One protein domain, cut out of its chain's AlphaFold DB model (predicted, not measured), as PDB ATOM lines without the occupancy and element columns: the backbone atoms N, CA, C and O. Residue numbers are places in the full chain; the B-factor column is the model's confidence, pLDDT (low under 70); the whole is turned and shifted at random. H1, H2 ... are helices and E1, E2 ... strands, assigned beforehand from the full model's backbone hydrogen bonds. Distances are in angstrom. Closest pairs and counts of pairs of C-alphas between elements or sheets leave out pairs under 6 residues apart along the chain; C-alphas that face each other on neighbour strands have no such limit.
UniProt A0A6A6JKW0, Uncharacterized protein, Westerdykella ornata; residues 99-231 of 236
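Overview. This is residues 99 to 231 of the 236 residues of an uncharacterized protein of Westerdykella ornata (UniProt A0A6A6JKW0). A helical hairpin, H1 and H2, makes one end of the longest axis, and a twisted sheet of four antiparallel strands, with E4 at its edge, reaches to the other. H4 is in the middle, H5 is beyond it towards the E4 end, and the short H3 packs on H2 near the E2 and E3 hairpin; H2, H3, H4 and H5 only graze the sheet. The printed part has 133 residues, with five named helices and four named strands in the order H1 H2 H3 E1 E2 E3 H4 H5 E4, and the class is mixed. The sheet runs E3 E2 E1 E4. The whole is compact, with a radius of gyration of the C-alphas of 15.9 A and spans of 47 by 38 by 35 A.

Arrangement. H1, residues 99 to 110, touches H2, residues 119 to 135, at a shallow tilt of 4 degrees, opposite ways; the closest C-alphas, of Leu 105 and His 126, are 6.3 A apart. H1 is not on the sheet. H2 touches H3, residues 139 to 144, with residues 128 to 132 alone, at a steep tilt of 66 degrees; the closest C-alphas, of Asn 128 and Pro 139, are 5.7 A apart. E1, residues 150 to 157, E2, residues 160 to 173, and E3, residues 180 to 185, form a meander, each strand the antiparallel neighbour of the one before. N 153 and O 167 of E1 and E2 are 3.0 A apart, and N 172 and O 181 of E2 and E3 are 2.9 A apart, both within hydrogen-bond range. E2 bends by 93 degrees at residue 163. H4, residues 188 to 196, only just touches H2, with 3 pairs of C-alphas within 8 A; the closest are those of Ala 127 and Leu 189, 6.5 A apart. H5, residues 207 to 212, only just touches H4, also with 3 such pairs; the closest C-alphas, of Ala 192 and Ala 207, are 7.3 A apart. E4, residues 221 to 223, is the antiparallel neighbour of E1, with N 154 and O 222 2.9 A apart. In H1, H2, H4 and H5 every O i to N i+4 pair is within hydrogen-bond range; in H3 0 of 2 are, beside 2 of 3 O i to N i+3 pairs.

Along the chain. H1 begins at C-alpha 99 (-10.753, -45.082, 39.206) and is 16.0 A long; H2 is 23.9 A and H3 10.2 A. E1 is 20.4 A, E2 33.8 A and E3 15.6 A; C-alpha 173 ends E2 at (-4.963, -21.975, 51.141). H4 is 12.3 A, H5 8.6 A and E4 6.8 A, ending at C-alpha 223 (-6.503, -13.365, 31.166).

Size, cuts and confidence. The C-alphas farthest apart, of Glu 114 and Asn 218, are 49.5 A apart. The printed part has no cut, and no link between named elements is long. Mean pLDDT of the printed part is 85.9; residue 139 and residues 175 to 179 are under 70.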
ATOM      1  N   GLU A  99      -9.560 -44.253  39.399       91.94
ATOM      2  CA  GLU A  99     -10.753 -45.082  39.206       91.94
ATOM      3  C   GLU A  99     -11.803 -44.805  40.287       91.94
ATOM      4  O   GLU A  99     -12.978 -44.636  39.973       91.94
ATOM      5  N   ASP A 100     -11.380 -44.634  41.543       90.38
ATOM      6  CA  ASP A 100     -12.287 -44.273  42.641       90.38
ATOM      7  C   ASP A 100     -12.992 -42.939  42.364       90.38
ATOM      8  O   ASP A 100     -14.209 -42.813  42.531       90.38
ATOM      9  N   ALA A 101     -12.246 -41.939  41.881       90.50
ATOM     10  CA  ALA A 101     -12.816 -40.653  41.493       90.50
ATOM     11  C   ALA A 101     -13.805 -40.795  40.324       90.50
ATOM     12  O   ALA A 101     -14.875 -40.185  40.354       90.50
ATOM     13  N   ILE A 102     -13.484 -41.615  39.317       92.81
ATOM     14  CA  ILE A 102     -14.372 -41.890  38.178       92.81
ATOM     15  C   ILE A 102     -15.667 -42.552  38.649       92.81
ATOM     16  O   ILE A 102     -16.740 -42.097  38.257       92.81
ATOM     17  N   ILE A 103     -15.591 -43.571  39.509       94.69
ATOM     18  CA  ILE A 103     -16.764 -44.272  40.048       94.69
ATOM     19  C   ILE A 103     -17.663 -43.294  40.806       94.69
ATOM     20  O   ILE A 103     -18.856 -43.218  40.517       94.69
ATOM     21  N   ILE A 104     -17.098 -42.490  41.713       92.25
ATOM     22  CA  ILE A 104     -17.857 -41.502  42.496       92.25
ATOM     23  C   ILE A 104     -18.558 -40.498  41.576       92.25
ATOM     24  O   ILE A 104     -19.752 -40.239  41.731       92.25
ATOM     25  N   LEU A 105     -17.831 -39.934  40.607       93.31
ATOM     26  CA  LEU A 105     -18.393 -38.963  39.670       93.31
ATOM     27  C   LEU A 105     -19.462 -39.599  38.782       93.31
ATOM     28  O   LEU A 105     -20.511 -39.001  38.559       93.31
ATOM     29  N   ARG A 106     -19.246 -40.827  38.313       94.75
ATOM     30  CA  ARG A 106     -20.227 -41.565  37.521       94.75
ATOM     31  C   ARG A 106     -21.511 -41.801  38.311       94.75
ATOM     32  O   ARG A 106     -22.582 -41.468  37.815       94.75
ATOM     33  N   THR A 107     -21.408 -42.278  39.551       93.62
ATOM     34  CA  THR A 107     -22.566 -42.457  40.439       93.62
ATOM     35  C   THR A 107     -23.299 -41.141  40.676       93.62
ATOM     36  O   THR A 107     -24.522 -41.107  40.568       93.62
ATOM     37  N   LEU A 108     -22.571 -40.049  40.934       94.00
ATOM     38  CA  LEU A 108     -23.158 -38.722  41.119       94.00
ATOM     39  C   LEU A 108     -24.028 -38.313  39.925       94.00
ATOM     40  O   LEU A 108     -25.112 -37.778  40.129       94.00
ATOM     41  N   TRP A 109     -23.565 -38.541  38.693       93.38
ATOM     42  CA  TRP A 109     -24.299 -38.148  37.487       93.38
ATOM     43  C   TRP A 109     -25.423 -39.123  37.123       93.38
ATOM     44  O   TRP A 109     -26.514 -38.672  36.779       93.38
ATOM     45  N   GLU A 110     -25.193 -40.433  37.229       94.50
ATOM     46  CA  GLU A 110     -26.176 -41.466  36.869       94.50
ATOM     47  C   GLU A 110     -27.322 -41.577  37.884       94.50
ATOM     48  O   GLU A 110     -28.449 -41.892  37.507       94.50
ATOM     49  N   ARG A 111     -27.058 -41.310  39.168       92.50
ATOM     50  CA  ARG A 111     -28.024 -41.489  40.268       92.50
ATOM     51  C   ARG A 111     -28.494 -40.173  40.872       92.50
ATOM     52  O   ARG A 111     -29.114 -40.164  41.927       92.50
ATOM     53  N   ALA A 112     -28.236 -39.050  40.212       89.44
ATOM     54  CA  ALA A 112     -28.501 -37.740  40.791       89.44
ATOM     55  C   ALA A 112     -29.963 -37.504  41.209       89.44
ATOM     56  O   ALA A 112     -30.212 -36.801  42.183       89.44
ATOM     57  N   ALA A 113     -30.916 -38.084  40.468       87.81
ATOM     58  CA  ALA A 113     -32.338 -38.008  40.794       87.81
ATOM     59  C   ALA A 113     -32.677 -38.774  42.084       87.81
ATOM     60  O   ALA A 113     -33.492 -38.306  42.867       87.81
ATOM     61  N   GLU A 114     -32.018 -39.911  42.323       92.88
ATOM     62  CA  GLU A 114     -32.178 -40.711  43.548       92.88
ATOM     63  C   GLU A 114     -31.531 -40.035  44.761       92.88
ATOM     64  O   GLU A 114     -31.961 -40.241  45.888       92.88
ATOM     65  N   LEU A 115     -30.494 -39.227  44.526       84.44
ATOM     66  CA  LEU A 115     -29.804 -38.466  45.566       84.44
ATOM     67  C   LEU A 115     -30.508 -37.141  45.913       84.44
ATOM     68  O   LEU A 115     -30.046 -36.443  46.810       84.44
ATOM     69  N   GLU A 116     -31.573 -36.776  45.189       90.56
ATOM     70  CA  GLU A 116     -32.299 -35.503  45.344       90.56
ATOM     71  C   GLU A 116     -31.392 -34.257  45.226       90.56
ATOM     72  O   GLU A 116     -31.622 -33.226  45.856       90.56
ATOM     73  N   ILE A 117     -30.343 -34.334  44.394       86.56
ATOM     74  CA  ILE A 117     -29.348 -33.260  44.237       86.56
ATOM     75  C   ILE A 117     -29.661 -32.415  42.997       86.56
ATOM     76  O   ILE A 117     -29.679 -32.914  41.859       86.56
ATOM     77  N   ASP A 118     -29.829 -31.106  43.207       88.56
ATOM     78  CA  ASP A 118     -29.991 -30.135  42.126       88.56
ATOM     79  C   ASP A 118     -28.717 -29.985  41.266       88.56
ATOM     80  O   ASP A 118     -27.636 -30.490  41.580       88.56
ATOM     81  N   MET A 119     -28.827 -29.294  40.129       87.06
ATOM     82  CA  MET A 119     -27.689 -29.131  39.217       87.06
ATOM     83  C   MET A 119     -26.518 -28.369  39.861       87.06
ATOM     84  O   MET A 119     -25.360 -28.708  39.617       87.06
ATOM     85  N   LYS A 120     -26.800 -27.363  40.697       85.25
ATOM     86  CA  LYS A 120     -25.775 -26.510  41.307       85.25
ATOM     87  C   LYS A 120     -24.942 -27.308  42.306       85.25
ATOM     88  O   LYS A 120     -23.716 -27.339  42.209       85.25
ATOM     89  N   MET A 121     -25.607 -28.017  43.212       87.25
ATOM     90  CA  MET A 121     -24.974 -28.907  44.179       87.25
ATOM     91  C   MET A 121     -24.212 -30.034  43.484       87.25
ATOM     92  O   MET A 121     -23.119 -30.393  43.918       87.25
ATOM     93  N   ARG A 122     -24.732 -30.558  42.370       90.25
ATOM     94  CA  ARG A 122     -24.051 -31.590  41.581       90.25
ATOM     95  C   ARG A 122     -22.746 -31.087  40.964       90.25
ATOM     96  O   ARG A 122     -21.735 -31.779  41.050       90.25
ATOM     97  N   ILE A 123     -22.740 -29.889  40.376       88.81
ATOM     98  CA  ILE A 123     -21.522 -29.268  39.827       88.81
ATOM     99  C   ILE A 123     -20.511 -28.995  40.944       88.81
ATOM    100  O   ILE A 123     -19.341 -29.355  40.802       88.81
ATOM    101  N   ALA A 124     -20.959 -28.437  42.073       86.81
ATOM    102  CA  ALA A 124     -20.107 -28.197  43.234       86.81
ATOM    103  C   ALA A 124     -19.498 -29.504  43.770       86.81
ATOM    104  O   ALA A 124     -18.300 -29.575  44.038       86.81
ATOM    105  N   PHE A 125     -20.288 -30.576  43.877       88.69
ATOM    106  CA  PHE A 125     -19.803 -31.889  44.305       88.69
ATOM    107  C   PHE A 125     -18.782 -32.465  43.318       88.69
ATOM    108  O   PHE A 125     -17.722 -32.932  43.735       88.69
ATOM    109  N   HIS A 126     -19.060 -32.391  42.014       90.44
ATOM    110  CA  HIS A 126     -18.126 -32.833  40.980       90.44
ATOM    111  C   HIS A 126     -16.795 -32.086  41.108       90.44
ATOM    112  O   HIS A 126     -15.739 -32.712  41.212       90.44
ATOM    113  N   ALA A 127     -16.837 -30.755  41.167       87.31
ATOM    114  CA  ALA A 127     -15.637 -29.947  41.315       87.31
ATOM    115  C   ALA A 127     -14.865 -30.302  42.591       87.31
ATOM    116  O   ALA A 127     -13.642 -30.434  42.540       87.31
ATOM    117  N   ASN A 128     -15.573 -30.539  43.699       87.12
ATOM    118  CA  ASN A 128     -14.975 -30.970  44.956       87.12
ATOM    119  C   ASN A 128     -14.187 -32.272  44.818       87.12
ATOM    120  O   ASN A 128     -13.010 -32.312  45.171       87.12
ATOM    121  N   VAL A 129     -14.806 -33.317  44.271       89.12
ATOM    122  CA  VAL A 129     -14.164 -34.628  44.089       89.12
ATOM    123  C   VAL A 129     -12.963 -34.518  43.157       89.12
ATOM    124  O   VAL A 129     -11.871 -34.962  43.508       89.12
ATOM    125  N   LEU A 130     -13.141 -33.887  41.993       88.00
ATOM    126  CA  LEU A 130     -12.104 -33.818  40.967       88.00
ATOM    127  C   LEU A 130     -10.889 -33.017  41.443       88.00
ATOM    128  O   LEU A 130      -9.753 -33.474  41.328       88.00
ATOM    129  N   LEU A 131     -11.112 -31.831  42.013       85.56
ATOM    130  CA  LEU A 131     -10.020 -30.990  42.489       85.56
ATOM    131  C   LEU A 131      -9.341 -31.604  43.720       85.56
ATOM    132  O   LEU A 131      -8.114 -31.554  43.801       85.56
ATOM    133  N   SER A 132     -10.088 -32.223  44.646       84.31
ATOM    134  CA  SER A 132      -9.493 -32.944  45.782       84.31
ATOM    135  C   SER A 132      -8.636 -34.124  45.331       84.31
ATOM    136  O   SER A 132      -7.540 -34.288  45.868       84.31
ATOM    137  N   ALA A 133      -9.080 -34.890  44.329       84.88
ATOM    138  CA  ALA A 133      -8.302 -35.983  43.749       84.88
ATOM    139  C   ALA A 133      -7.001 -35.475  43.098       84.88
ATOM    140  O   ALA A 133      -5.956 -36.096  43.242       84.88
ATOM    141  N   MET A 134      -7.034 -34.309  42.443       83.06
ATOM    142  CA  MET A 134      -5.845 -33.713  41.818       83.06
ATOM    143  C   MET A 134      -4.876 -33.064  42.817       83.06
ATOM    144  O   MET A 134      -3.668 -33.064  42.595       83.06
ATOM    145  N   GLY A 135      -5.388 -32.430  43.875       78.69
ATOM    146  CA  GLY A 135      -4.585 -31.590  44.771       78.69
ATOM    147  C   GLY A 135      -4.277 -32.190  46.144       78.69
ATOM    148  O   GLY A 135      -3.543 -31.564  46.922       78.69
ATOM    149  N   GLY A 136      -4.852 -33.350  46.475       78.38
ATOM    150  CA  GLY A 136      -4.614 -34.060  47.735       78.38
ATOM    151  C   GLY A 136      -5.006 -33.257  48.979       78.38
ATOM    152  O   GLY A 136      -4.316 -33.301  49.998       78.38
ATOM    153  N   PHE A 137      -6.071 -32.454  48.905       76.56
ATOM    154  CA  PHE A 137      -6.569 -31.647  50.024       76.56
ATOM    155  C   PHE A 137      -7.993 -32.064  50.419       76.56
ATOM    156  O   PHE A 137      -8.740 -32.650  49.635       76.56
ATOM    157  N   GLN A 138      -8.381 -31.743  51.656       72.75
ATOM    158  CA  GLN A 138      -9.704 -32.091  52.179       72.75
ATOM    159  C   GLN A 138     -10.818 -31.371  51.399       72.75
ATOM    160  O   GLN A 138     -10.704 -30.154  51.229       72.75
ATOM    161  N   PRO A 139     -11.917 -32.052  51.021       68.69
ATOM    162  CA  PRO A 139     -13.004 -31.455  50.232       68.69
ATOM    163  C   PRO A 139     -13.555 -30.139  50.802       68.69
ATOM    164  O   PRO A 139     -13.816 -29.195  50.067       68.69
ATOM    165  N   SER A 140     -13.618 -30.009  52.131       70.50
ATOM    166  CA  SER A 140     -14.077 -28.790  52.818       70.50
ATOM    167  C   SER A 140     -13.220 -27.538  52.567       70.50
ATOM    168  O   SER A 140     -13.607 -26.440  52.966       70.50
ATOM    169  N   THR A 141     -12.058 -27.679  51.927       76.12
ATOM    170  CA  THR A 141     -11.172 -26.553  51.595       76.12
ATOM    171  C   THR A 141     -11.698 -25.748  50.404       76.12
ATOM    172  O   THR A 141     -11.488 -24.541  50.355       76.12
ATOM    173  N   LEU A 142     -12.411 -26.387  49.471       77.75
ATOM    174  CA  LEU A 142     -12.894 -25.741  48.246       77.75
ATOM    175  C   LEU A 142     -14.120 -24.864  48.459       77.75
ATOM    176  O   LEU A 142     -14.234 -23.846  47.791       77.75
ATOM    177  N   GLY A 143     -14.965 -25.168  49.449       79.00
ATOM    178  CA  GLY A 143     -16.101 -24.308  49.816       79.00
ATOM    179  C   GLY A 143     -15.701 -22.929  50.366       79.00
ATOM    180  O   GLY A 143     -16.550 -22.170  50.814       79.00
ATOM    181  N   LYS A 144     -14.400 -22.616  50.405       83.00
ATOM    182  CA  LYS A 144     -13.863 -21.296  50.761       83.00
ATOM    183  C   LYS A 144     -13.178 -20.591  49.595       83.00
ATOM    184  O   LYS A 144     -12.712 -19.472  49.788       83.00
ATOM    185  N   VAL A 145     -13.076 -21.243  48.437       88.50
ATOM    186  CA  VAL A 145     -12.443 -20.678  47.245       88.50
ATOM    187  C   VAL A 145     -13.373 -19.626  46.665       88.50
ATOM    188  O   VAL A 145     -14.542 -19.898  46.380       88.50
ATOM    189  N   ARG A 146     -12.845 -18.417  46.516       93.50
ATOM    190  CA  ARG A 146     -13.544 -17.281  45.920       93.50
ATOM    191  C   ARG A 146     -13.111 -17.092  44.474       93.50
ATOM    192  O   ARG A 146     -12.055 -17.583  44.074       93.50
ATOM    193  N   TYR A 147     -13.863 -16.308  43.708       94.56
ATOM    194  CA  TYR A 147     -13.460 -15.954  42.341       94.56
ATOM    195  C   TYR A 147     -12.057 -15.329  42.281       94.56
ATOM    196  O   TYR A 147     -11.269 -15.698  41.416       94.56
ATOM    197  N   ARG A 148     -11.679 -14.479  43.250       94.69
ATOM    198  CA  ARG A 148     -10.316 -13.901  43.323       94.69
ATOM    199  C   ARG A 148      -9.188 -14.928  43.450       94.69
ATOM    200  O   ARG A 148      -8.044 -14.612  43.146       94.69
ATOM    201  N   ASP A 149      -9.492 -16.126  43.942       92.50
ATOM    202  CA  ASP A 149      -8.501 -17.183  44.141       92.50
ATOM    203  C   ASP A 149      -8.264 -17.984  42.848       92.50
ATOM    204  O   ASP A 149      -7.414 -18.881  42.815       92.50
ATOM    205  N   ILE A 150      -9.013 -17.680  41.784       92.81
ATOM    206  CA  ILE A 150      -8.983 -18.375  40.502       92.81
ATOM    207  C   ILE A 150      -8.530 -17.407  39.418       92.81
ATOM    208  O   ILE A 150      -9.153 -16.378  39.183       92.81
ATOM    209  N   LEU A 151      -7.490 -17.800  38.694       93.25
ATOM    210  CA  LEU A 151      -7.087 -17.157  37.453       93.25
ATOM    211  C   LEU A 151      -7.549 -18.022  36.282       93.25
ATOM    212  O   LEU A 151      -7.158 -19.191  36.181       93.25
ATOM    213  N   LEU A 152      -8.380 -17.456  35.407       92.88
ATOM    214  CA  LEU A 152      -8.752 -18.059  34.130       92.88
ATOM    215  C   LEU A 152      -8.034 -17.361  32.985       92.88
ATOM    216  O   LEU A 152      -7.929 -16.141  32.947       92.88
ATOM    217  N   SER A 153      -7.573 -18.152  32.024       91.00
ATOM    218  CA  SER A 153      -6.859 -17.634  30.863       91.00
ATOM    219  C   SER A 153      -7.139 -18.448  29.611       91.00
ATOM    220  O   SER A 153      -7.269 -19.677  29.678       91.00
ATOM    221  N   VAL A 154      -7.120 -17.769  28.470       89.88
ATOM    222  CA  VAL A 154      -7.046 -18.369  27.137       89.88
ATOM    223  C   VAL A 154      -5.637 -18.175  26.607       89.88
ATOM    224  O   VAL A 154      -5.078 -17.085  26.698       89.88
ATOM    225  N   MET A 155      -5.049 -19.227  26.053       89.12
ATOM    226  CA  MET A 155      -3.715 -19.170  25.459       89.12
ATOM    227  C   MET A 155      -3.627 -20.017  24.195       89.12
ATOM    228  O   MET A 155      -4.368 -20.993  24.045       89.12
ATOM    229  N   ARG A 156      -2.703 -19.679  23.292       87.56
ATOM    230  CA  ARG A 156      -2.372 -20.566  22.169       87.56
ATOM    231  C   ARG A 156      -1.702 -21.821  22.701       87.56
ATOM    232  O   ARG A 156      -0.855 -21.764  23.593       87.56
ATOM    233  N   ASN A 157      -2.088 -22.973  22.167       82.75
ATOM    234  CA  ASN A 157      -1.433 -24.219  22.518       82.75
ATOM    235  C   ASN A 157       0.032 -24.167  22.031       82.75
ATOM    236  O   ASN A 157       0.259 -23.981  20.836       82.75
ATOM    237  N   PRO A 158       1.032 -24.366  22.913       80.12
ATOM    238  CA  PRO A 158       2.440 -24.324  22.519       80.12
ATOM    239  C   PRO A 158       2.812 -25.366  21.458       80.12
ATOM    240  O   PRO A 158       3.762 -25.168  20.711       80.12
ATOM    241  N   ALA A 159       2.076 -26.482  21.405       84.31
ATOM    242  CA  ALA A 159       2.294 -27.544  20.425       84.31
ATOM    243  C   ALA A 159       1.561 -27.301  19.091       84.31
ATOM    244  O   ALA A 159       1.952 -27.873  18.079       84.31
ATOM    245  N   ASP A 160       0.510 -26.473  19.086       83.44
ATOM    246  CA  ASP A 160      -0.255 -26.113  17.888       83.44
ATOM    247  C   ASP A 160      -0.869 -24.716  18.046       83.44
ATOM    248  O   ASP A 160      -1.898 -24.530  18.698       83.44
ATOM    249  N   THR A 161      -0.260 -23.719  17.407       78.81
ATOM    250  CA  THR A 161      -0.660 -22.310  17.521       78.81
ATOM    251  C   THR A 161      -2.027 -21.994  16.902       78.81
ATOM    252  O   THR A 161      -2.552 -20.895  17.119       78.81
ATOM    253  N   LYS A 162      -2.636 -22.938  16.167       80.31
ATOM    254  CA  LYS A 162      -4.013 -22.827  15.659       80.31
ATOM    255  C   LYS A 162      -5.057 -23.205  16.704       80.31
ATOM    256  O   LYS A 162      -6.213 -22.814  16.565       80.31
ATOM    257  N   MET A 163      -4.668 -23.941  17.744       80.75
ATOM    258  CA  MET A 163      -5.573 -24.365  18.803       80.75
ATOM    259  C   MET A 163      -5.523 -23.422  20.002       80.75
ATOM    260  O   MET A 163      -4.457 -23.119  20.544       80.75
ATOM    261  N   LEU A 164      -6.702 -23.014  20.463       83.88
ATOM    262  CA  LEU A 164      -6.870 -22.306  21.726       83.88
ATOM    263  C   LEU A 164      -6.964 -23.304  22.881       83.88
ATOM    264  O   LEU A 164      -7.584 -24.363  22.771       83.88
ATOM    265  N   LYS A 165      -6.357 -22.951  24.010       85.00
ATOM    266  CA  LYS A 165      -6.414 -23.714  25.251       85.00
ATOM    267  C   LYS A 165      -6.883 -22.815  26.382       85.00
ATOM    268  O   LYS A 165      -6.258 -21.803  26.681       85.00
ATOM    269  N   HIS A 166      -7.937 -23.255  27.054       86.62
ATOM    270  CA  HIS A 166      -8.384 -22.654  28.298       86.62
ATOM    271  C   HIS A 166      -7.655 -23.310  29.469       86.62
ATOM    272  O   HIS A 166      -7.531 -24.540  29.538       86.62
ATOM    273  N   ALA A 167      -7.158 -22.496  30.388       86.56
ATOM    274  CA  ALA A 167      -6.531 -22.960  31.613       86.56
ATOM    275  C   ALA A 167      -7.088 -22.216  32.819       86.56
ATOM    276  O   ALA A 167      -7.412 -21.033  32.751       86.56
ATOM    277  N   SER A 168      -7.163 -22.949  33.925       88.88
ATOM    278  CA  SER A 168      -7.419 -22.391  35.245       88.88
ATOM    279  C   SER A 168      -6.218 -22.626  36.140       88.88
ATOM    280  O   SER A 168      -5.636 -23.716  36.120       88.88
ATOM    281  N   THR A 169      -5.874 -21.618  36.933       90.00
ATOM    282  CA  THR A 169      -5.009 -21.761  38.101       90.00
ATOM    283  C   THR A 169      -5.832 -21.434  39.334       90.00
ATOM    284  O   THR A 169      -6.305 -20.312  39.482       90.00
ATOM    285  N   ILE A 170      -6.007 -22.418  40.210       89.50
ATOM    286  CA  ILE A 170      -6.758 -22.270  41.458       89.50
ATOM    287  C   ILE A 170      -5.759 -22.187  42.603       89.50
ATOM    288  O   ILE A 170      -4.905 -23.068  42.743       89.50
ATOM    289  N   THR A 171      -5.882 -21.153  43.425       89.25
ATOM    290  CA  THR A 171      -5.069 -20.944  44.621       89.25
ATOM    291  C   THR A 171      -5.835 -21.428  45.846       89.25
ATOM    292  O   THR A 171      -6.830 -20.840  46.249       89.25
ATOM    293  N   ILE A 172      -5.369 -22.513  46.462       83.75
ATOM    294  CA  ILE A 172      -6.010 -23.104  47.642       83.75
ATOM    295  C   ILE A 172      -5.128 -22.883  48.867       83.75
ATOM    296  O   ILE A 172      -4.004 -23.384  48.943       83.75
ATOM    297  N   LEU A 173      -5.650 -22.173  49.867       76.31
ATOM    298  CA  LEU A 173      -4.963 -21.975  51.141       76.31
ATOM    299  C   LEU A 173      -4.999 -23.258  51.981       76.31
ATOM    300  O   LEU A 173      -6.063 -23.763  52.344       76.31
ATOM    301  N   ARG A 174      -3.824 -23.791  52.339       70.50
ATOM    302  CA  ARG A 174      -3.718 -24.988  53.184       70.50
ATOM    303  C   ARG A 174      -3.589 -24.608  54.659       70.50
ATOM    304  O   ARG A 174      -2.543 -24.129  55.095       70.50
ATOM    305  N   ASN A 175      -4.608 -24.947  55.455       61.16
ATOM    306  CA  ASN A 175      -4.672 -24.649  56.897       61.16
ATOM    307  C   ASN A 175      -3.442 -25.114  57.700       61.16
ATOM    308  O   ASN A 175      -3.066 -24.467  58.672       61.16
ATOM    309  N   LYS A 176      -2.823 -26.245  57.326       63.06
ATOM    310  CA  LYS A 176      -1.696 -26.830  58.076       63.06
ATOM    311  C   LYS A 176      -0.314 -26.395  57.592       63.06
ATOM    312  O   LYS A 176       0.623 -26.443  58.377       63.06
ATOM    313  N   LEU A 177      -0.178 -26.012  56.322       60.78
ATOM    314  CA  LEU A 177       1.132 -25.817  55.692       60.78
ATOM    315  C   LEU A 177       1.514 -24.344  55.493       60.78
ATOM    316  O   LEU A 177       2.602 -24.098  54.999       60.78
ATOM    317  N   LYS A 178       0.658 -23.377  55.869       61.66
ATOM    318  CA  LYS A 178       0.856 -21.919  55.663       61.66
ATOM    319  C   LYS A 178       1.271 -21.504  54.235       61.66
ATOM    320  O   LYS A 178       1.611 -20.350  54.015       61.66
ATOM    321  N   ASN A 179       1.161 -22.415  53.274       66.44
ATOM    322  CA  ASN A 179       1.498 -22.223  51.872       66.44
ATOM    323  C   ASN A 179       0.235 -22.422  51.029       66.44
ATOM    324  O   ASN A 179      -0.644 -23.218  51.386       66.44
ATOM    325  N   SER A 180       0.154 -21.717  49.903       72.94
ATOM    326  CA  SER A 180      -0.864 -21.950  48.884       72.94
ATOM    327  C   SER A 180      -0.503 -23.161  48.029       72.94
ATOM    328  O   SER A 180       0.660 -23.413  47.711       72.94
ATOM    329  N   LEU A 181      -1.520 -23.927  47.649       75.94
ATOM    330  CA  LEU A 181      -1.421 -24.907  46.581       75.94
ATOM    331  C   LEU A 181      -1.965 -24.282  45.301       75.94
ATOM    332  O   LEU A 181      -3.079 -23.764  45.308       75.94
ATOM    333  N   HIS A 182      -1.206 -24.385  44.214       78.50
ATOM    334  CA  HIS A 182      -1.657 -23.976  42.891       78.50
ATOM    335  C   HIS A 182      -2.009 -25.208  42.068       78.50
ATOM    336  O   HIS A 182      -1.153 -26.056  41.813       78.50
ATOM    337  N   ILE A 183      -3.268 -25.307  41.654       76.19
ATOM    338  CA  ILE A 183      -3.755 -26.413  40.829       76.19
ATOM    339  C   ILE A 183      -4.023 -25.894  39.434       76.19
ATOM    340  O   ILE A 183      -4.781 -24.941  39.259       76.19
ATOM    341  N   LYS A 184      -3.430 -26.561  38.444       78.50
ATOM    342  CA  LYS A 184      -3.761 -26.355  37.037       78.50
ATOM    343  C   LYS A 184      -4.818 -27.372  36.635       78.50
ATOM    344  O   LYS A 184      -4.563 -28.572  36.705       78.50
ATOM    345  N   SER A 185      -5.989 -26.902  36.223       73.75
ATOM    346  CA  SER A 185      -7.103 -27.771  35.833       73.75
ATOM    347  C   SER A 185      -7.761 -27.319  34.531       73.75
ATOM    348  O   SER A 185      -7.638 -26.159  34.113       73.75
ATOM    349  N   LYS A 186      -8.484 -28.247  33.894       71.94
ATOM    350  CA  LYS A 186      -9.454 -27.910  32.850       71.94
ATOM    351  C   LYS A 186     -10.588 -27.128  33.510       71.94
ATOM    352  O   LYS A 186     -11.213 -27.593  34.456       71.94
ATOM    353  N   CYS A 187     -10.841 -25.927  33.011       77.25
ATOM    354  CA  CYS A 187     -11.683 -24.934  33.672       77.25
ATOM    355  C   CYS A 187     -13.193 -25.147  33.490       77.25
ATOM    356  O   CYS A 187     -13.958 -24.299  33.921       77.25
ATOM    357  N   HIS A 188     -13.650 -26.232  32.859       83.62
ATOM    358  CA  HIS A 188     -15.044 -26.336  32.403       83.62
ATOM    359  C   HIS A 188     -16.081 -26.211  33.533       83.62
ATOM    360  O   HIS A 188     -17.090 -25.542  33.347       83.62
ATOM    361  N   LEU A 189     -15.822 -26.791  34.713       86.38
ATOM    362  CA  LEU A 189     -16.735 -26.679  35.862       86.38
ATOM    363  C   LEU A 189     -16.759 -25.257  36.444       86.38
ATOM    364  O   LEU A 189     -17.825 -24.734  36.742       86.38
ATOM    365  N   ILE A 190     -15.589 -24.616  36.539       89.12
ATOM    366  CA  ILE A 190     -15.441 -23.218  36.980       89.12
ATOM    367  C   ILE A 190     -16.177 -22.288  36.016       89.12
ATOM    368  O   ILE A 190     -16.905 -21.402  36.444       89.12
ATOM    369  N   VAL A 191     -16.003 -22.508  34.713       90.38
ATOM    370  CA  VAL A 191     -16.638 -21.728  33.648       90.38
ATOM    371  C   VAL A 191     -18.153 -21.889  33.685       90.38
ATOM    372  O   VAL A 191     -18.857 -20.893  33.570       90.38
ATOM    373  N   ALA A 192     -18.664 -23.105  33.893       89.25
ATOM    374  CA  ALA A 192     -20.101 -23.339  34.015       89.25
ATOM    375  C   ALA A 192     -20.711 -22.540  35.182       89.25
ATOM    376  O   ALA A 192     -21.705 -21.845  34.980       89.25
ATOM    377  N   CYS A 193     -20.081 -22.574  36.364       90.00
ATOM    378  CA  CYS A 193     -20.485 -21.753  37.511       90.00
ATOM    379  C   CYS A 193     -20.401 -20.253  37.191       90.00
ATOM    380  O   CYS A 193     -21.354 -19.516  37.412       90.00
ATOM    381  N   ALA A 194     -19.290 -19.814  36.599       92.00
ATOM    382  CA  ALA A 194     -19.042 -18.411  36.296       92.00
ATOM    383  C   ALA A 194     -20.019 -17.821  35.267       92.00
ATOM    384  O   ALA A 194     -20.403 -16.661  35.394       92.00
ATOM    385  N   ILE A 195     -20.434 -18.595  34.260       92.00
ATOM    386  CA  ILE A 195     -21.472 -18.183  33.302       92.00
ATOM    387  C   ILE A 195     -22.819 -18.071  34.018       92.00
ATOM    388  O   ILE A 195     -23.510 -17.067  33.877       92.00
ATOM    389  N   GLN A 196     -23.177 -19.075  34.827       90.69
ATOM    390  CA  GLN A 196     -24.432 -19.071  35.581       90.69
ATOM    391  C   GLN A 196     -24.523 -17.888  36.559       90.69
ATOM    392  O   GLN A 196     -25.598 -17.317  36.735       90.69
ATOM    393  N   ASP A 197     -23.405 -17.512  37.175       92.19
ATOM    394  CA  ASP A 197     -23.322 -16.416  38.140       92.19
ATOM    395  C   ASP A 197     -23.151 -15.030  37.494       92.19
ATOM    396  O   ASP A 197     -23.075 -14.035  38.224       92.19
ATOM    397  N   ASP A 198     -23.063 -14.949  36.159       94.06
ATOM    398  CA  ASP A 198     -22.693 -13.736  35.418       94.06
ATOM    399  C   ASP A 198     -21.392 -13.112  35.966       94.06
ATOM    400  O   ASP A 198     -21.322 -11.928  36.309       94.06
ATOM    401  N   ALA A 199     -20.356 -13.938  36.141       95.06
ATOM    402  CA  ALA A 199     -19.142 -13.560  36.860       95.06
ATOM    403  C   ALA A 199     -18.050 -12.933  35.991       95.06
ATOM    404  O   ALA A 199     -17.225 -12.171  36.498       95.06
ATOM    405  N   PHE A 200     -18.044 -13.219  34.692       94.62
ATOM    406  CA  PHE A 200     -17.068 -12.664  33.757       94.62
ATOM    407  C   PHE A 200     -17.334 -11.191  33.465       94.62
ATOM    408  O   PHE A 200     -18.480 -10.798  33.258       94.62
ATOM    409  N   GLU A 201     -16.277 -10.386  33.355       93.75
ATOM    410  CA  GLU A 201     -16.394  -8.989  32.915       93.75
ATOM    411  C   GLU A 201     -17.000  -8.898  31.505       93.75
ATOM    412  O   GLU A 201     -17.940  -8.138  31.274       93.75
ATOM    413  N   ALA A 202     -16.558  -9.782  30.605       90.50
ATOM    414  CA  ALA A 202     -17.068  -9.907  29.240       90.50
ATOM    415  C   ALA A 202     -18.526 -10.408  29.145       90.50
ATOM    416  O   ALA A 202     -19.111 -10.344  28.071       90.50
ATOM    417  N   SER A 203     -19.126 -10.858  30.256       90.06
ATOM    418  CA  SER A 203     -20.544 -11.248  30.351       90.06
ATOM    419  C   SER A 203     -20.977 -12.360  29.381       90.06
ATOM    420  O   SER A 203     -22.036 -12.271  28.763       90.06
ATOM    421  N   TYR A 204     -20.172 -13.425  29.267       91.31
ATOM    422  CA  TYR A 204     -20.525 -14.603  28.466       91.31
ATOM    423  C   TYR A 204     -21.845 -15.223  28.933       91.31
ATOM    424  O   TYR A 204     -22.025 -15.501  30.119       91.31
ATOM    425  N   THR A 205     -22.738 -15.501  27.990       89.31
ATOM    426  CA  THR A 205     -24.082 -16.026  28.264       89.31
ATOM    427  C   THR A 205     -24.155 -17.548  28.218       89.31
ATOM    428  O   THR A 205     -25.065 -18.147  28.790       89.31
ATOM    429  N   ASN A 206     -23.220 -18.194  27.518       90.06
ATOM    430  CA  ASN A 206     -23.215 -19.639  27.316       90.06
ATOM    431  C   ASN A 206     -21.808 -20.179  27.003       90.06
ATOM    432  O   ASN A 206     -20.852 -19.428  26.799       90.06
ATOM    433  N   ALA A 207     -21.685 -21.510  26.998       86.75
ATOM    434  CA  ALA A 207     -20.414 -22.192  26.786       86.75
ATOM    435  C   ALA A 207     -19.848 -21.983  25.375       86.75
ATOM    436  O   ALA A 207     -18.638 -21.840  25.237       86.75
ATOM    437  N   ASP A 208     -20.694 -21.935  24.342       86.94
ATOM    438  CA  ASP A 208     -20.235 -21.718  22.966       86.94
ATOM    439  C   ASP A 208     -19.634 -20.322  22.811       86.94
ATOM    440  O   ASP A 208     -18.587 -20.159  22.186       86.94
ATOM    441  N   GLU A 209     -20.247 -19.318  23.431       88.69
ATOM    442  CA  GLU A 209     -19.720 -17.959  23.463       88.69
ATOM    443  C   GLU A 209     -18.353 -17.913  24.151       88.69
ATOM    444  O   GLU A 209     -17.403 -17.383  23.581       88.69
ATOM    445  N   PHE A 210     -18.220 -18.544  25.321       88.06
ATOM    446  CA  PHE A 210     -16.951 -18.633  26.046       88.06
ATOM    447  C   PHE A 210     -15.863 -19.390  25.265       88.06
ATOM    448  O   PHE A 210     -14.694 -19.025  25.296       88.06
ATOM    449  N   LEU A 211     -16.215 -20.472  24.567       84.00
ATOM    450  CA  LEU A 211     -15.235 -21.272  23.827       84.00
ATOM    451  C   LEU A 211     -14.736 -20.567  22.561       84.00
ATOM    452  O   LEU A 211     -13.613 -20.834  22.127       84.00
ATOM    453  N   ASN A 212     -15.554 -19.688  21.980       81.56
ATOM    454  CA  ASN A 212     -15.237 -18.960  20.753       81.56
ATOM    455  C   ASN A 212     -14.788 -17.506  21.000       81.56
ATOM    456  O   ASN A 212     -14.245 -16.880  20.089       81.56
ATOM    457  N   MET A 213     -14.971 -16.969  22.212       79.25
ATOM    458  CA  MET A 213     -14.529 -15.634  22.620       79.25
ATOM    459  C   MET A 213     -13.861 -15.668  24.005       79.25
ATOM    460  O   MET A 213     -14.420 -16.235  24.935       79.25
ATOM    461  N   PRO A 214     -12.709 -15.000  24.199       73.31
ATOM    462  CA  PRO A 214     -12.127 -13.976  23.339       73.31
ATOM    463  C   PRO A 214     -11.204 -14.548  22.254       73.31
ATOM    464  O   PRO A 214     -10.423 -15.473  22.483       73.31
ATOM    465  N   ALA A 215     -11.246 -13.938  21.067       77.88
ATOM    466  CA  ALA A 215     -10.279 -14.222  20.017       77.88
ATOM    467  C   ALA A 215      -8.921 -13.610  20.390       77.88
ATOM    468  O   ALA A 215      -8.807 -12.401  20.575       77.88
ATOM    469  N   LEU A 216      -7.879 -14.440  20.460       80.56
ATOM    470  CA  LEU A 216      -6.537 -14.007  20.864       80.56
ATOM    471  C   LEU A 216      -5.888 -12.980  19.912       80.56
ATOM    472  O   LEU A 216      -4.928 -12.319  20.292       80.56
ATOM    473  N   GLY A 217      -6.374 -12.820  18.676       82.62
ATOM    474  CA  GLY A 217      -5.788 -11.878  17.715       82.62
ATOM    475  C   GLY A 217      -4.275 -12.090  17.556       82.62
ATOM    476  O   GLY A 217      -3.842 -13.188  17.205       82.62
ATOM    477  N   ASN A 218      -3.482 -11.057  17.855       82.38
ATOM    478  CA  ASN A 218      -2.014 -11.088  17.773       82.38
ATOM    479  C   ASN A 218      -1.309 -11.448  19.094       82.38
ATOM    480  O   ASN A 218      -0.082 -11.444  19.128       82.38
ATOM    481  N   VAL A 219      -2.046 -11.714  20.176       85.94
ATOM    482  CA  VAL A 219      -1.454 -12.131  21.454       85.94
ATOM    483  C   VAL A 219      -1.524 -13.647  21.619       85.94
ATOM    484  O   VAL A 219      -2.348 -14.321  21.004       85.94
ATOM    485  N   ASP A 220      -0.653 -14.195  22.462       85.44
ATOM    486  CA  ASP A 220      -0.622 -15.635  22.756       85.44
ATOM    487  C   ASP A 220      -1.344 -15.996  24.056       85.44
ATOM    488  O   ASP A 220      -1.545 -17.178  24.341       85.44
ATOM    489  N   TYR A 221      -1.737 -14.987  24.837       89.56
ATOM    490  CA  TYR A 221      -2.320 -15.127  26.165       89.56
ATOM    491  C   TYR A 221      -3.273 -13.963  26.458       89.56
ATOM    492  O   TYR A 221      -2.909 -12.801  26.275       89.56
ATOM    493  N   ILE A 222      -4.466 -14.288  26.951       90.62
ATOM    494  CA  ILE A 222      -5.429 -13.341  27.515       90.62
ATOM    495  C   ILE A 222      -5.915 -13.904  28.851       90.62
ATOM    496  O   ILE A 222      -6.373 -15.047  28.926       90.62
ATOM    497  N   GLU A 223      -5.825 -13.094  29.900       92.50
ATOM    498  CA  GLU A 223      -6.503 -13.365  31.166       92.50
ATOM    499  C   GLU A 223      -7.982 -12.992  31.049       92.50
ATOM    500  O   GLU A 223      -8.330 -12.015  30.387       92.50
ATOM    501  N   LEU A 224      -8.851 -13.787  31.667       93.19
ATOM    502  CA  LEU A 224     -10.293 -13.582  31.675       93.19
ATOM    503  C   LEU A 224     -10.704 -12.963  33.016       93.19
ATOM    504  O   LEU A 224     -10.854 -13.703  33.994       93.19
ATOM    505  N   PRO A 225     -10.866 -11.631  33.088       94.44
ATOM    506  CA  PRO A 225     -11.150 -10.953  34.339       94.44
ATOM    507  C   PRO A 225     -12.567 -11.233  34.850       94.44
ATOM    508  O   PRO A 225     -13.538 -11.393  34.098       94.44
ATOM    509  N   TRP A 226     -12.669 -11.249  36.175       96.44
ATOM    510  CA  TRP A 226     -13.929 -11.308  36.902       96.44
ATOM    511  C   TRP A 226     -14.496  -9.909  37.114       96.44
ATOM    512  O   TRP A 226     -13.754  -8.945  37.299       96.44
ATOM    513  N   LYS A 227     -15.821  -9.801  37.209       97.19
ATOM    514  CA  LYS A 227     -16.470  -8.581  37.697       97.19
ATOM    515  C   LYS A 227     -16.035  -8.305  39.136       97.19
ATOM    516  O   LYS A 227     -16.090  -9.194  39.983       97.19
ATOM    517  N   GLU A 228     -15.701  -7.054  39.442       96.44
ATOM    518  CA  GLU A 228     -15.222  -6.648  40.774       96.44
ATOM    519  C   GLU A 228     -16.194  -7.056  41.895       96.44
ATOM    520  O   GLU A 228     -15.788  -7.635  42.903       96.44
ATOM    521  N   LYS A 229     -17.504  -6.893  41.654       96.62
ATOM    522  CA  LYS A 229     -18.583  -7.297  42.575       96.62
ATOM    523  C   LYS A 229     -18.634  -8.801  42.890       96.62
ATOM    524  O   LYS A 229     -19.355  -9.187  43.799       96.62
ATOM    525  N   LYS A 230     -17.930  -9.644  42.125       96.12
ATOM    526  CA  LYS A 230     -17.917 -11.110  42.258       96.12
ATOM    527  C   LYS A 230     -16.663 -11.653  42.919       96.12
ATOM    528  O   LYS A 230     -16.646 -12.812  43.312       96.12
ATOM    529  N   LEU A 231     -15.625 -10.837  43.094       94.62
ATOM    530  CA  LEU A 231     -14.330 -11.295  43.599       94.62
ATOM    531  C   LEU A 231     -14.398 -11.937  44.992       94.62
ATOM    532  O   LEU A 231     -13.519 -12.734  45.324       94.62
TER     533      LEU A 231